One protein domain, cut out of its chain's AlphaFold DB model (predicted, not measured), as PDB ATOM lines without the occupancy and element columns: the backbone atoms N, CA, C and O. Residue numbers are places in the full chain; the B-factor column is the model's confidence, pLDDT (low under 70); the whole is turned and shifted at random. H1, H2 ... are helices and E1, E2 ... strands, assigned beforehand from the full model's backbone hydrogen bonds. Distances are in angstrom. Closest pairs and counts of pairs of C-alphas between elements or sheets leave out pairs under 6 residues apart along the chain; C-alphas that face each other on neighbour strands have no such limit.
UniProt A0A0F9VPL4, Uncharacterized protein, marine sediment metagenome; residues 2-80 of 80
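AT A GLANCE: This is residues 2 to 80 of the 80 residues of an uncharacterized protein of marine sediment metagenome (UniProt A0A0F9VPL4). A small antiparallel sheet of three strands, in the order E1, E2, E3, has helix H1 lying slantwise over one face, while helix H2 leads straight off the end of E3 and away from the sheet, its far part sticking out with residues 75 to 80. Two long links without a named element loop out at opposite ends of the sheet, residues 12 to 26 at one and residues 33 to 51 at the other. The printed part has 79 residues, with two named helices and three named strands in the order H1, E1, E2, E3, H2; the class is mixed, helices and strands, with 38 residues, under half, in named elements. It is compact, with a radius of gyration of the C-alphas of 12.6 A, and spans 32 by 31 by 20 A.

HOW THE PARTS SIT: H1, residues 2 to 11, is on the sheet of E1, residues 27 to 32, E2, residues 52 to 57, and E3, residues 63 to 67. It lies over E2 and E3 at a height over the sheet of 9.9 A. It runs slantwise to the strands, at 34 degrees to E3 on the local plane. The closest C-alphas of H1 and E2 are those of Ile 11 and Asn 57, 6.1 A apart; those of H1 and E3 are Ile 11 and Trp 63, 6.9 A. The strands form a meander, each the antiparallel neighbour of the one before, and E1 and E3 are edge strands. E1 and E2 form a hairpin, their directions at 157 degrees, with N 28 and O 56 at 2.8 A and N 52 and O 32 at 2.9 A, both within hydrogen-bond range. E2 and E3 form a hairpin at 156 degrees, with N 53 and O 66 within hydrogen-bond range at 2.8 A. H2, residues 68 to 78, only grazes the sheet with its residues 68 to 71; the closest C-alphas of H2 and E2 are those of Leu 68 and Thr 52, 5.4 A apart. H1 and H2 are near each other, with 7 pairs of C-alphas within 10 A. In H1 and H2 every O i to N i+4 pair is within hydrogen-bond range.

IN THESE COORDINATES: H1 begins at C-alpha 2, (169.574, 214.777, 154.269), and is 14.5 A long from first to last C-alpha. E1 measures 17.0 A, E2 16.5 A and E3 13.7 A. E1 begins at C-alpha 27, (179.847, 220.574, 172.258). H2 measures 15.4 A and ends at C-alpha 78, (177.786, 206.111, 156.640).

THE WHOLE: The two C-alphas farthest apart are those of Asn 45 and Leu 80, 33.4 A. The printed part has no cut and ends at residue 80, the chain's last. The links from H1 to E1 and from E1 to E2 are long; those from E2 to E3 and from E3 to H2 are tight. The mean pLDDT of the printed part is 92.6, and residues 79 to 80 are under 70.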
ATOM      1  N   LYS A   2     168.725 213.663 154.731       84.94
ATOM      2  CA  LYS A   2     169.574 214.777 154.269       84.94
ATOM      3  C   LYS A   2     169.512 215.989 155.216       84.94
ATOM      4  O   LYS A   2     170.538 216.423 155.709       84.94
ATOM      5  N   GLU A   3     168.301 216.405 155.577       89.50
ATOM      6  CA  GLU A   3     168.050 217.464 156.568       89.50
ATOM      7  C   GLU A   3     168.707 217.190 157.933       89.50
ATOM      8  O   GLU A   3     169.279 218.075 158.554       89.50
ATOM      9  N   MET A   4     168.688 215.936 158.392       90.88
ATOM     10  CA  MET A   4     169.326 215.554 159.651       90.88
ATOM     11  C   MET A   4     170.852 215.669 159.580       90.88
ATOM     12  O   MET A   4     171.464 216.123 160.540       90.88
ATOM     13  N   ILE A   5     171.463 215.282 158.455       92.75
ATOM     14  CA  ILE A   5     172.906 215.449 158.230       92.75
ATOM     15  C   ILE A   5     173.264 216.936 158.232       92.75
ATOM     16  O   ILE A   5     174.239 217.323 158.863       92.75
ATOM     17  N   GLU A   6     172.467 217.775 157.570       94.25
ATOM     18  CA  GLU A   6     172.674 219.229 157.545       94.25
ATOM     19  C   GLU A   6     172.602 219.829 158.957       94.25
ATOM     20  O   GLU A   6     173.502 220.572 159.352       94.25
ATOM     21  N   ARG A   7     171.596 219.442 159.754       95.38
ATOM     22  CA  ARG A   7     171.456 219.857 161.162       95.38
ATOM     23  C   ARG A   7     172.630 219.387 162.025       95.38
ATOM     24  O   ARG A   7     173.182 220.180 162.787       95.38
ATOM     25  N   LEU A   8     173.052 218.128 161.874       93.56
ATOM     26  CA  LEU A   8     174.181 217.555 162.613       93.56
ATOM     27  C   LEU A   8     175.508 218.239 162.246       93.56
ATOM     28  O   LEU A   8     176.276 218.617 163.128       93.56
ATOM     29  N   ASN A   9     175.752 218.472 160.957       92.69
ATOM     30  CA  ASN A   9     176.944 219.170 160.480       92.69
ATOM     31  C   ASN A   9     176.961 220.631 160.924       92.69
ATOM     32  O   ASN A   9     178.025 221.152 161.246       92.69
ATOM     33  N   LYS A  10     175.802 221.303 160.970       94.06
ATOM     34  CA  LYS A  10     175.712 222.676 161.476       94.06
ATOM     35  C   LYS A  10     176.143 222.733 162.942       94.06
ATOM     36  O   LYS A  10     177.064 223.486 163.273       94.06
ATOM     37  N   ILE A  11     175.510 221.930 163.805       95.38
ATOM     38  CA  ILE A  11     175.760 221.993 165.250       95.38
ATOM     39  C   ILE A  11     177.188 221.555 165.602       95.38
ATOM     40  O   ILE A  11     177.837 222.196 166.430       95.38
ATOM     41  N   ALA A  12     177.708 220.539 164.907       92.88
ATOM     42  CA  ALA A  12     179.036 219.975 165.129       92.88
ATOM     43  C   ALA A  12     180.128 220.557 164.212       92.88
ATOM     44  O   ALA A  12     181.226 220.014 164.143       92.88
ATOM     45  N   SER A  13     179.867 221.676 163.527       90.31
ATOM     46  CA  SER A  13     180.765 222.274 162.518       90.31
ATOM     47  C   SER A  13     182.168 222.650 163.014       90.31
ATOM     48  O   SER A  13     183.055 222.925 162.207       90.31
ATOM     49  N   LYS A  14     182.372 222.715 164.333       86.25
ATOM     50  CA  LYS A  14     183.666 223.009 164.969       86.25
ATOM     51  C   LYS A  14     184.405 221.768 165.449       86.25
ATOM     52  O   LYS A  14     185.548 221.892 165.879       86.25
ATOM     53  N   CYS A  15     183.777 220.604 165.362       90.00
ATOM     54  CA  CYS A  15     184.409 219.355 165.722       90.00
ATOM     55  C   CYS A  15     185.197 218.786 164.543       90.00
ATOM     56  O   CYS A  15     184.783 218.879 163.387       90.00
ATOM     57  N   ARG A  16     186.332 218.162 164.852       89.25
ATOM     58  CA  ARG A  16     187.090 217.301 163.939       89.25
ATOM     59  C   ARG A  16     186.223 216.136 163.460       89.25
ATOM     60  O   ARG A  16     185.348 215.676 164.190       89.25
ATOM     61  N   GLU A  17     186.498 215.629 162.263       85.38
ATOM     62  CA  GLU A  17     185.701 214.562 161.638       85.38
ATOM     63  C   GLU A  17     185.649 213.270 162.469       85.38
ATOM     64  O   GLU A  17     184.620 212.604 162.518       85.38
ATOM     65  N   ASP A  18     186.731 212.933 163.169       83.12
ATOM     66  CA  ASP A  18     186.834 211.762 164.044       83.12
ATOM     67  C   ASP A  18     186.384 212.036 165.496       83.12
ATOM     68  O   ASP A  18     186.508 211.157 166.347       83.12
ATOM     69  N   MET A  19     185.843 213.235 165.769       84.25
ATOM     70  CA  MET A  19     185.147 213.676 166.993       84.25
ATOM     71  C   MET A  19     185.659 213.088 168.324       84.25
ATOM     72  O   MET A  19     184.875 212.679 169.179       84.25
ATOM     73  N   HIS A  20     186.974 213.054 168.539       88.94
ATOM     74  CA  HIS A  20     187.527 212.662 169.838       88.94
ATOM     75  C   HIS A  20     187.375 213.800 170.854       88.94
ATOM     76  O   HIS A  20     187.793 214.911 170.551       88.94
ATOM     77  N   GLU A  21     186.796 213.535 172.027       91.94
ATOM     78  CA  GLU A  21     186.552 214.538 173.087       91.94
ATOM     79  C   GLU A  21     185.725 215.752 172.588       91.94
ATOM     80  O   GLU A  21     186.215 216.881 172.523       91.94
ATOM     81  N   PRO A  22     184.457 215.560 172.156       91.81
ATOM     82  CA  PRO A  22     183.641 216.639 171.578       91.81
ATOM     83  C   PRO A  22     183.393 217.821 172.526       91.81
ATOM     84  O   PRO A  22     183.163 218.948 172.085       91.81
ATOM     85  N   ASP A  23     183.432 217.580 173.831       92.06
ATOM     86  CA  ASP A  23     183.238 218.583 174.869       92.06
ATOM     87  C   ASP A  23     184.403 219.568 174.994       92.06
ATOM     88  O   ASP A  23     184.155 220.759 175.238       92.06
ATOM     89  N   GLU A  24     185.628 219.112 174.722       93.00
ATOM     90  CA  GLU A  24     186.811 219.964 174.535       93.00
ATOM     91  C   GLU A  24     186.746 220.766 173.227       93.00
ATOM     92  O   GLU A  24     187.370 221.816 173.086       93.00
ATOM     93  N   GLN A  25     185.918 220.319 172.282       92.38
ATOM     94  CA  GLN A  25     185.687 220.967 170.988       92.38
ATOM     95  C   GLN A  25     184.431 221.850 170.969       92.38
ATOM     96  O   GLN A  25     183.988 222.303 169.910       92.38
ATOM     97  N   GLY A  26     183.863 222.131 172.142       92.56
ATOM     98  CA  GLY A  26     182.770 223.084 172.289       92.56
ATOM     99  C   GLY A  26     181.372 222.503 172.090       92.56
ATOM    100  O   GLY A  26     180.454 223.283 171.842       92.56
ATOM    101  N   LEU A  27     181.179 221.185 172.207       94.81
ATOM    102  CA  LEU A  27     179.847 220.574 172.258       94.81
ATOM    103  C   LEU A  27     179.432 220.200 173.686       94.81
ATOM    104  O   LEU A  27     180.224 219.734 174.492       94.81
ATOM    105  N   GLU A  28     178.155 220.372 174.005       95.12
ATOM    106  CA  GLU A  28     177.526 219.806 175.201       95.12
ATOM    107  C   GLU A  28     176.374 218.893 174.818       95.12
ATOM    108  O   GLU A  28     175.754 219.042 173.761       95.12
ATOM    109  N   LEU A  29     176.071 217.964 175.722       94.94
ATOM    110  CA  LEU A  29     175.051 216.948 175.545       94.94
ATOM    111  C   LEU A  29     174.012 217.036 176.665       94.94
ATOM    112  O   LEU A  29     174.352 217.118 177.843       94.94
ATOM    113  N   ALA A  30     172.739 216.939 176.294       96.62
ATOM    114  CA  ALA A  30     171.669 216.552 177.207       96.62
ATOM    115  C   ALA A  30     170.879 215.386 176.606       96.62
ATOM    116  O   ALA A  30     170.848 215.212 175.389       96.62
ATOM    117  N   THR A  31     170.234 214.582 177.447       97.19
ATOM    118  CA  THR A  31     169.417 213.446 176.998       97.19
ATOM    119  C   THR A  31     168.059 213.457 177.679       97.19
ATOM    120  O   THR A  31     167.909 214.001 178.774       97.19
ATOM    121  N   THR A  32     167.064 212.885 177.012       98.00
ATOM    122  CA  THR A  32     165.730 212.671 177.576       98.00
ATOM    123  C   THR A  32     165.030 211.512 176.874       98.00
ATOM    124  O   THR A  32     165.472 211.042 175.825       98.00
ATOM    125  N   GLY A  33     163.925 211.058 177.460       97.38
ATOM    126  CA  GLY A  33     163.154 209.923 176.977       97.38
ATOM    127  C   GLY A  33     163.706 208.575 177.436       97.38
ATOM    128  O   GLY A  33     164.744 208.468 178.085       97.38
ATOM    129  N   TYR A  34     162.946 207.527 177.134       97.12
ATOM    130  CA  TYR A  34     163.250 206.151 177.542       97.12
ATOM    131  C   TYR A  34     162.820 205.111 176.501       97.12
ATOM    132  O   TYR A  34     163.135 203.930 176.643       97.12
ATOM    133  N   ARG A  35     162.091 205.517 175.451       97.62
ATOM    134  CA  ARG A  35     161.653 204.623 174.375       97.62
ATOM    135  C   ARG A  35     162.656 204.651 173.235       97.62
ATOM    136  O   ARG A  35     162.962 205.711 172.702       97.62
ATOM    137  N   PHE A  36     163.147 203.485 172.845       96.25
ATOM    138  CA  PHE A  36     164.095 203.363 171.746       96.25
ATOM    139  C   PHE A  36     163.364 203.073 170.425       96.25
ATOM    140  O   PHE A  36     163.279 201.928 169.992       96.25
ATOM    141  N   ASP A  37     162.791 204.124 169.837       94.62
ATOM    142  CA  ASP A  37     162.048 204.140 168.564       94.62
ATOM    143  C   ASP A  37     162.194 205.534 167.906       94.62
ATOM    144  O   ASP A  37     162.741 206.440 168.543       94.62
ATOM    145  N   ASN A  38     161.746 205.719 166.659       93.44
ATOM    146  CA  ASN A  38     161.777 206.986 165.916       93.44
ATOM    147  C   ASN A  38     160.487 207.325 165.150       93.44
ATOM    148  O   ASN A  38     160.528 207.982 164.104       93.44
ATOM    149  N   ALA A  39     159.340 206.886 165.657       95.88
ATOM    150  CA  ALA A  39     158.038 207.105 165.046       95.88
ATOM    151  C   ALA A  39     157.510 208.541 165.225       95.88
ATOM    152  O   ALA A  39     156.687 208.985 164.421       95.88
ATOM    153  N   PHE A  40     157.959 209.268 166.255       94.44
ATOM    154  CA  PHE A  40     157.415 210.581 166.629       94.44
ATOM    155  C   PHE A  40     158.417 211.744 166.522       94.44
ATOM    156  O   PHE A  40     158.052 212.885 166.799       94.44
ATOM    157  N   GLY A  41     159.638 211.486 166.045       92.94
ATOM    158  CA  GLY A  41     160.605 212.517 165.663       92.94
ATOM    159  C   GLY A  41     161.517 212.987 166.798       92.94
ATOM    160  O   GLY A  41     161.799 212.255 167.747       92.94
ATOM    161  N   ASP A  42     162.037 214.209 166.661       96.38
ATOM    162  CA  ASP A  42     163.168 214.688 167.465       96.38
ATOM    163  C   ASP A  42     162.772 215.585 168.652       96.38
ATOM    164  O   ASP A  42     163.548 215.710 169.598       96.38
ATOM    165  N   ASP A  43     161.600 216.230 168.627       95.31
ATOM    166  CA  ASP A  43     161.206 217.194 169.663       95.31
ATOM    167  C   ASP A  43     160.784 216.480 170.961       95.31
ATOM    168  O   ASP A  43     159.741 215.819 170.991       95.31
ATOM    169  N   PRO A  44     161.531 216.638 172.069       95.50
ATOM    170  CA  PRO A  44     161.252 215.928 173.316       95.50
ATOM    171  C   PRO A  44     159.907 216.289 173.960       95.50
ATOM    172  O   PRO A  44     159.439 215.560 174.833       95.50
ATOM    173  N   ASN A  45     159.276 217.398 173.563       95.75
ATOM    174  CA  ASN A  45     157.976 217.798 174.102       95.75
ATOM    175  C   ASN A  45     156.810 217.064 173.427       95.75
ATOM    176  O   ASN A  45     155.713 217.000 173.984       95.75
ATOM    177  N   THR A  46     157.027 216.519 172.228       96.12
ATOM    178  CA  THR A  46     155.967 215.949 171.384       96.12
ATOM    179  C   THR A  46     156.261 214.519 170.915       96.12
ATOM    180  O   THR A  46     155.342 213.819 170.485       96.12
ATOM    181  N   ASN A  47     157.486 214.016 171.106       96.56
ATOM    182  CA  ASN A  47     157.947 212.703 170.636       96.56
ATOM    183  C   ASN A  47     157.471 211.483 171.458       96.56
ATOM    184  O   ASN A  47     158.025 210.392 171.345       96.56
ATOM    185  N   ARG A  48     156.481 211.644 172.344       96.06
ATOM    186  CA  ARG A  48     155.918 210.561 173.181       96.06
ATOM    187  C   ARG A  48     156.948 209.773 174.015       96.06
ATOM    188  O   ARG A  48     156.728 208.595 174.314       96.06
ATOM    189  N   GLY A  49     158.034 210.425 174.437       96.38
ATOM    190  CA  GLY A  49     159.059 209.834 175.301       96.38
ATOM    191  C   GLY A  49     160.108 209.002 174.562       96.38
ATOM    192  O   GLY A  49     160.810 208.208 175.201       96.38
ATOM    193  N   GLU A  50     160.210 209.158 173.240       97.50
ATOM    194  CA  GLU A  50     161.340 208.647 172.462       97.50
ATOM    195  C   GLU A  50     162.666 209.223 172.958       97.50
ATOM    196  O   GLU A  50     162.743 210.371 173.403       97.50
ATOM    197  N   PHE A  51     163.709 208.395 172.908       98.12
ATOM    198  CA  PHE A  51     165.031 208.751 173.393       98.12
ATOM    199  C   PHE A  51     165.685 209.748 172.436       98.12
ATOM    200  O   PHE A  51     166.039 209.408 171.301       98.12
ATOM    201  N   THR A  52     165.878 210.975 172.909       97.88
ATOM    202  CA  THR A  52     166.489 212.056 172.138       97.88
ATOM    203  C   THR A  52     167.710 212.624 172.839       97.88
ATOM    204  O   THR A  52     167.860 212.594 174.064       97.88
ATOM    205  N   ILE A  53     168.613 213.141 172.016       97.50
ATOM    206  CA  ILE A  53     169.861 213.769 172.416       97.50
ATOM    207  C   ILE A  53     169.814 215.218 171.959       97.50
ATOM    208  O   ILE A  53     169.591 215.481 170.779       97.50
ATOM    209  N   ARG A  54     170.060 216.151 172.877       97.44
ATOM    210  CA  ARG A  54     170.348 217.541 172.541       97.44
ATOM    211  C   ARG A  54     171.843 217.702 172.386       97.44
ATOM    212  O   ARG A  54     172.576 217.404 173.327       97.44
ATOM    213  N   LEU A  55     172.264 218.235 171.251       96.81
ATOM    214  CA  LEU A  55     173.610 218.756 171.066       96.81
ATOM    215  C   LEU A  55     173.549 220.274 171.150       96.81
ATOM    216  O   LEU A  55     172.695 220.888 170.515       96.81
ATOM    217  N   MET A  56     174.434 220.867 171.940       96.25
ATOM    218  CA  MET A  56     174.552 222.313 172.089       96.25
ATOM    219  C   MET A  56     175.965 222.750 171.737       96.25
ATOM    220  O   MET A  56     176.930 222.168 172.218       96.25
ATOM    221  N   ASN A  57     176.090 223.792 170.922       94.25
ATOM    222  CA  ASN A  57     177.371 224.415 170.634       94.25
ATOM    223  C   ASN A  57     177.648 225.496 171.688       94.25
ATOM    224  O   ASN A  57     176.945 226.503 171.740       94.25
ATOM    225  N   LYS A  58     178.676 225.307 172.520       91.12
ATOM    226  CA  LYS A  58     179.055 226.235 173.602       91.12
ATOM    227  C   LYS A  58     179.412 227.634 173.092       91.12
ATOM    228  O   LYS A  58     179.268 228.604 173.825       91.12
ATOM    229  N   ASN A  59     179.889 227.745 171.849       87.00
ATOM    230  CA  ASN A  59     180.343 229.017 171.289       87.00
ATOM    231  C   ASN A  59     179.179 229.866 170.768       87.00
ATOM    232  O   ASN A  59     179.170 231.078 170.965       87.00
ATOM    233  N   SER A  60     178.214 229.245 170.081       90.50
ATOM    234  CA  SER A  60     177.056 229.950 169.510       90.50
ATOM    235  C   SER A  60     175.812 229.908 170.396       90.50
ATOM    236  O   SER A  60     174.861 230.637 170.127       90.50
ATOM    237  N   TYR A  61     175.801 229.059 171.428       91.06
ATOM    238  CA  TYR A  61     174.634 228.728 172.252       91.06
ATOM    239  C   TYR A  61     173.442 228.160 171.457       91.06
ATOM    240  O   TYR A  61     172.341 228.024 171.995       91.06
ATOM    241  N   GLU A  62     173.648 227.793 170.188       95.00
ATOM    242  CA  GLU A  62     172.661 227.061 169.399       95.00
ATOM    243  C   GLU A  62     172.561 225.618 169.901       95.00
ATOM    244  O   GLU A  62     173.538 225.045 170.393       95.00
ATOM    245  N   TRP A  63     171.383 225.012 169.754       96.31
ATOM    246  CA  TRP A  63     171.165 223.614 170.090       96.31
ATOM    247  C   TRP A  63     170.169 222.949 169.145       96.31
ATOM    248  O   TRP A  63     169.306 223.605 168.567       96.31
ATOM    249  N   GLU A  64     170.282 221.630 169.022       97.62
ATOM    250  CA  GLU A  64     169.423 220.783 168.193       97.62
ATOM    251  C   GLU A  64     169.111 219.478 168.931       97.62
ATOM    252  O   GLU A  64     169.995 218.913 169.581       97.62
ATOM    253  N   TRP A  65     167.873 218.987 168.819       97.75
ATOM    254  CA  TRP A  65     167.503 217.645 169.283       97.75
ATOM    255  C   TRP A  65     167.556 216.637 168.144       97.75
ATOM    256  O   TRP A  65     167.157 216.932 167.020       97.75
ATOM    257  N   PHE A  66     167.983 215.422 168.458       97.56
ATOM    258  CA  PHE A  66     168.015 214.305 167.528       97.56
ATOM    259  C   PHE A  66     167.488 213.048 168.203       97.56
ATOM    260  O   PHE A  66     167.904 212.709 169.312       97.56
ATOM    261  N   ASN A  67     166.624 212.313 167.516       97.38
ATOM    262  CA  ASN A  67     166.237 210.975 167.919       97.38
ATOM    263  C   ASN A  67     167.428 210.006 167.793       97.38
ATOM    264  O   ASN A  67     168.071 209.910 166.740       97.38
ATOM    265  N   LEU A  68     167.717 209.265 168.869       97.06
ATOM    266  CA  LEU A  68     168.866 208.360 168.929       97.06
ATOM    267  C   LEU A  68     168.755 207.199 167.927       97.06
ATOM    268  O   LEU A  68     169.753 206.835 167.302       97.06
ATOM    269  N   ALA A  69     167.564 206.630 167.726       96.06
ATOM    270  CA  ALA A  69     167.378 205.560 166.746       96.06
ATOM    271  C   ALA A  69     167.647 206.063 165.316       96.06
ATOM    272  O   ALA A  69     168.294 205.368 164.524       96.06
ATOM    273  N   THR A  70     167.271 207.307 165.004       95.19
ATOM    274  CA  THR A  70     167.602 207.933 163.714       95.19
ATOM    275  C   THR A  70     169.106 208.207 163.572       95.19
ATOM    276  O   THR A  70     169.662 207.966 162.497       95.19
ATOM    277  N   LEU A  71     169.801 208.632 164.639       94.75
ATOM    278  CA  LEU A  71     171.264 208.825 164.627       94.75
ATOM    279  C   LEU A  71     172.000 207.512 164.342       94.75
ATOM    280  O   LEU A  71     172.914 207.471 163.517       94.75
ATOM    281  N   ILE A  72     171.565 206.417 164.965       94.62
ATOM    282  CA  ILE A  72     172.124 205.084 164.715       94.62
ATOM    283  C   ILE A  72     171.863 204.651 163.271       94.62
ATOM    284  O   ILE A  72     172.765 204.126 162.614       94.62
ATOM    285  N   ALA A  73     170.660 204.891 162.742       93.38
ATOM    286  CA  ALA A  73     170.347 204.597 161.345       93.38
ATOM    287  C   ALA A  73     171.247 205.380 160.373       93.38
ATOM    288  O   ALA A  73     171.710 204.813 159.381       93.38
ATOM    289  N   LEU A  74     171.540 206.650 160.674       92.12
ATOM    290  CA  LEU A  74     172.489 207.463 159.915       92.12
ATOM    291  C   LEU A  74     173.909 206.878 159.979       92.12
ATOM    292  O   LEU A  74     174.518 206.648 158.935       92.12
ATOM    293  N   ALA A  75     174.406 206.555 161.176       90.25
ATOM    294  CA  ALA A  75     175.735 205.969 161.366       90.25
ATOM    295  C   ALA A  75     175.898 204.623 160.639       90.25
ATOM    296  O   ALA A  75     176.954 204.335 160.077       90.25
ATOM    297  N   ARG A  76     174.841 203.799 160.596       92.25
ATOM    298  CA  ARG A  76     174.840 202.539 159.835       92.25
ATOM    299  C   ARG A  76     174.954 202.755 158.329       92.25
ATOM    300  O   ARG A  76     175.542 201.913 157.661       92.25
ATOM    301  N   LYS A  77     174.394 203.845 157.802       88.50
ATOM    302  CA  LYS A  77     174.478 204.181 156.374       88.50
ATOM    303  C   LYS A  77     175.808 204.808 155.979       88.50
ATOM    304  O   LYS A  77     176.217 204.615 154.849       88.50
ATOM    305  N   ALA A  78     176.473 205.514 156.891       79.94
ATOM    306  CA  ALA A  78     177.786 206.111 156.640       79.94
ATOM    307  C   ALA A  78     178.925 205.077 156.524       79.94
ATOM    308  O   ALA A  78     180.011 205.412 156.068       79.94
ATOM    309  N   LYS A  79     178.697 203.828 156.961       63.75
ATOM    310  CA  LYS A  79     179.655 202.713 156.850       63.75
ATOM    311  C   LYS A  79     179.578 201.949 155.515       63.75
ATOM    312  O   LYS A  79     180.215 200.904 155.398       63.75
ATOM    313  N   LEU A  80     178.782 202.428 154.560       47.53
ATOM    314  CA  LEU A  80     178.666 201.909 153.192       47.53
ATOM    315  C   LEU A  80     179.170 202.968 152.212       47.53
ATOM    316  O   LEU A  80     179.773 202.556 151.199       47.53
TER     317      LEU A  80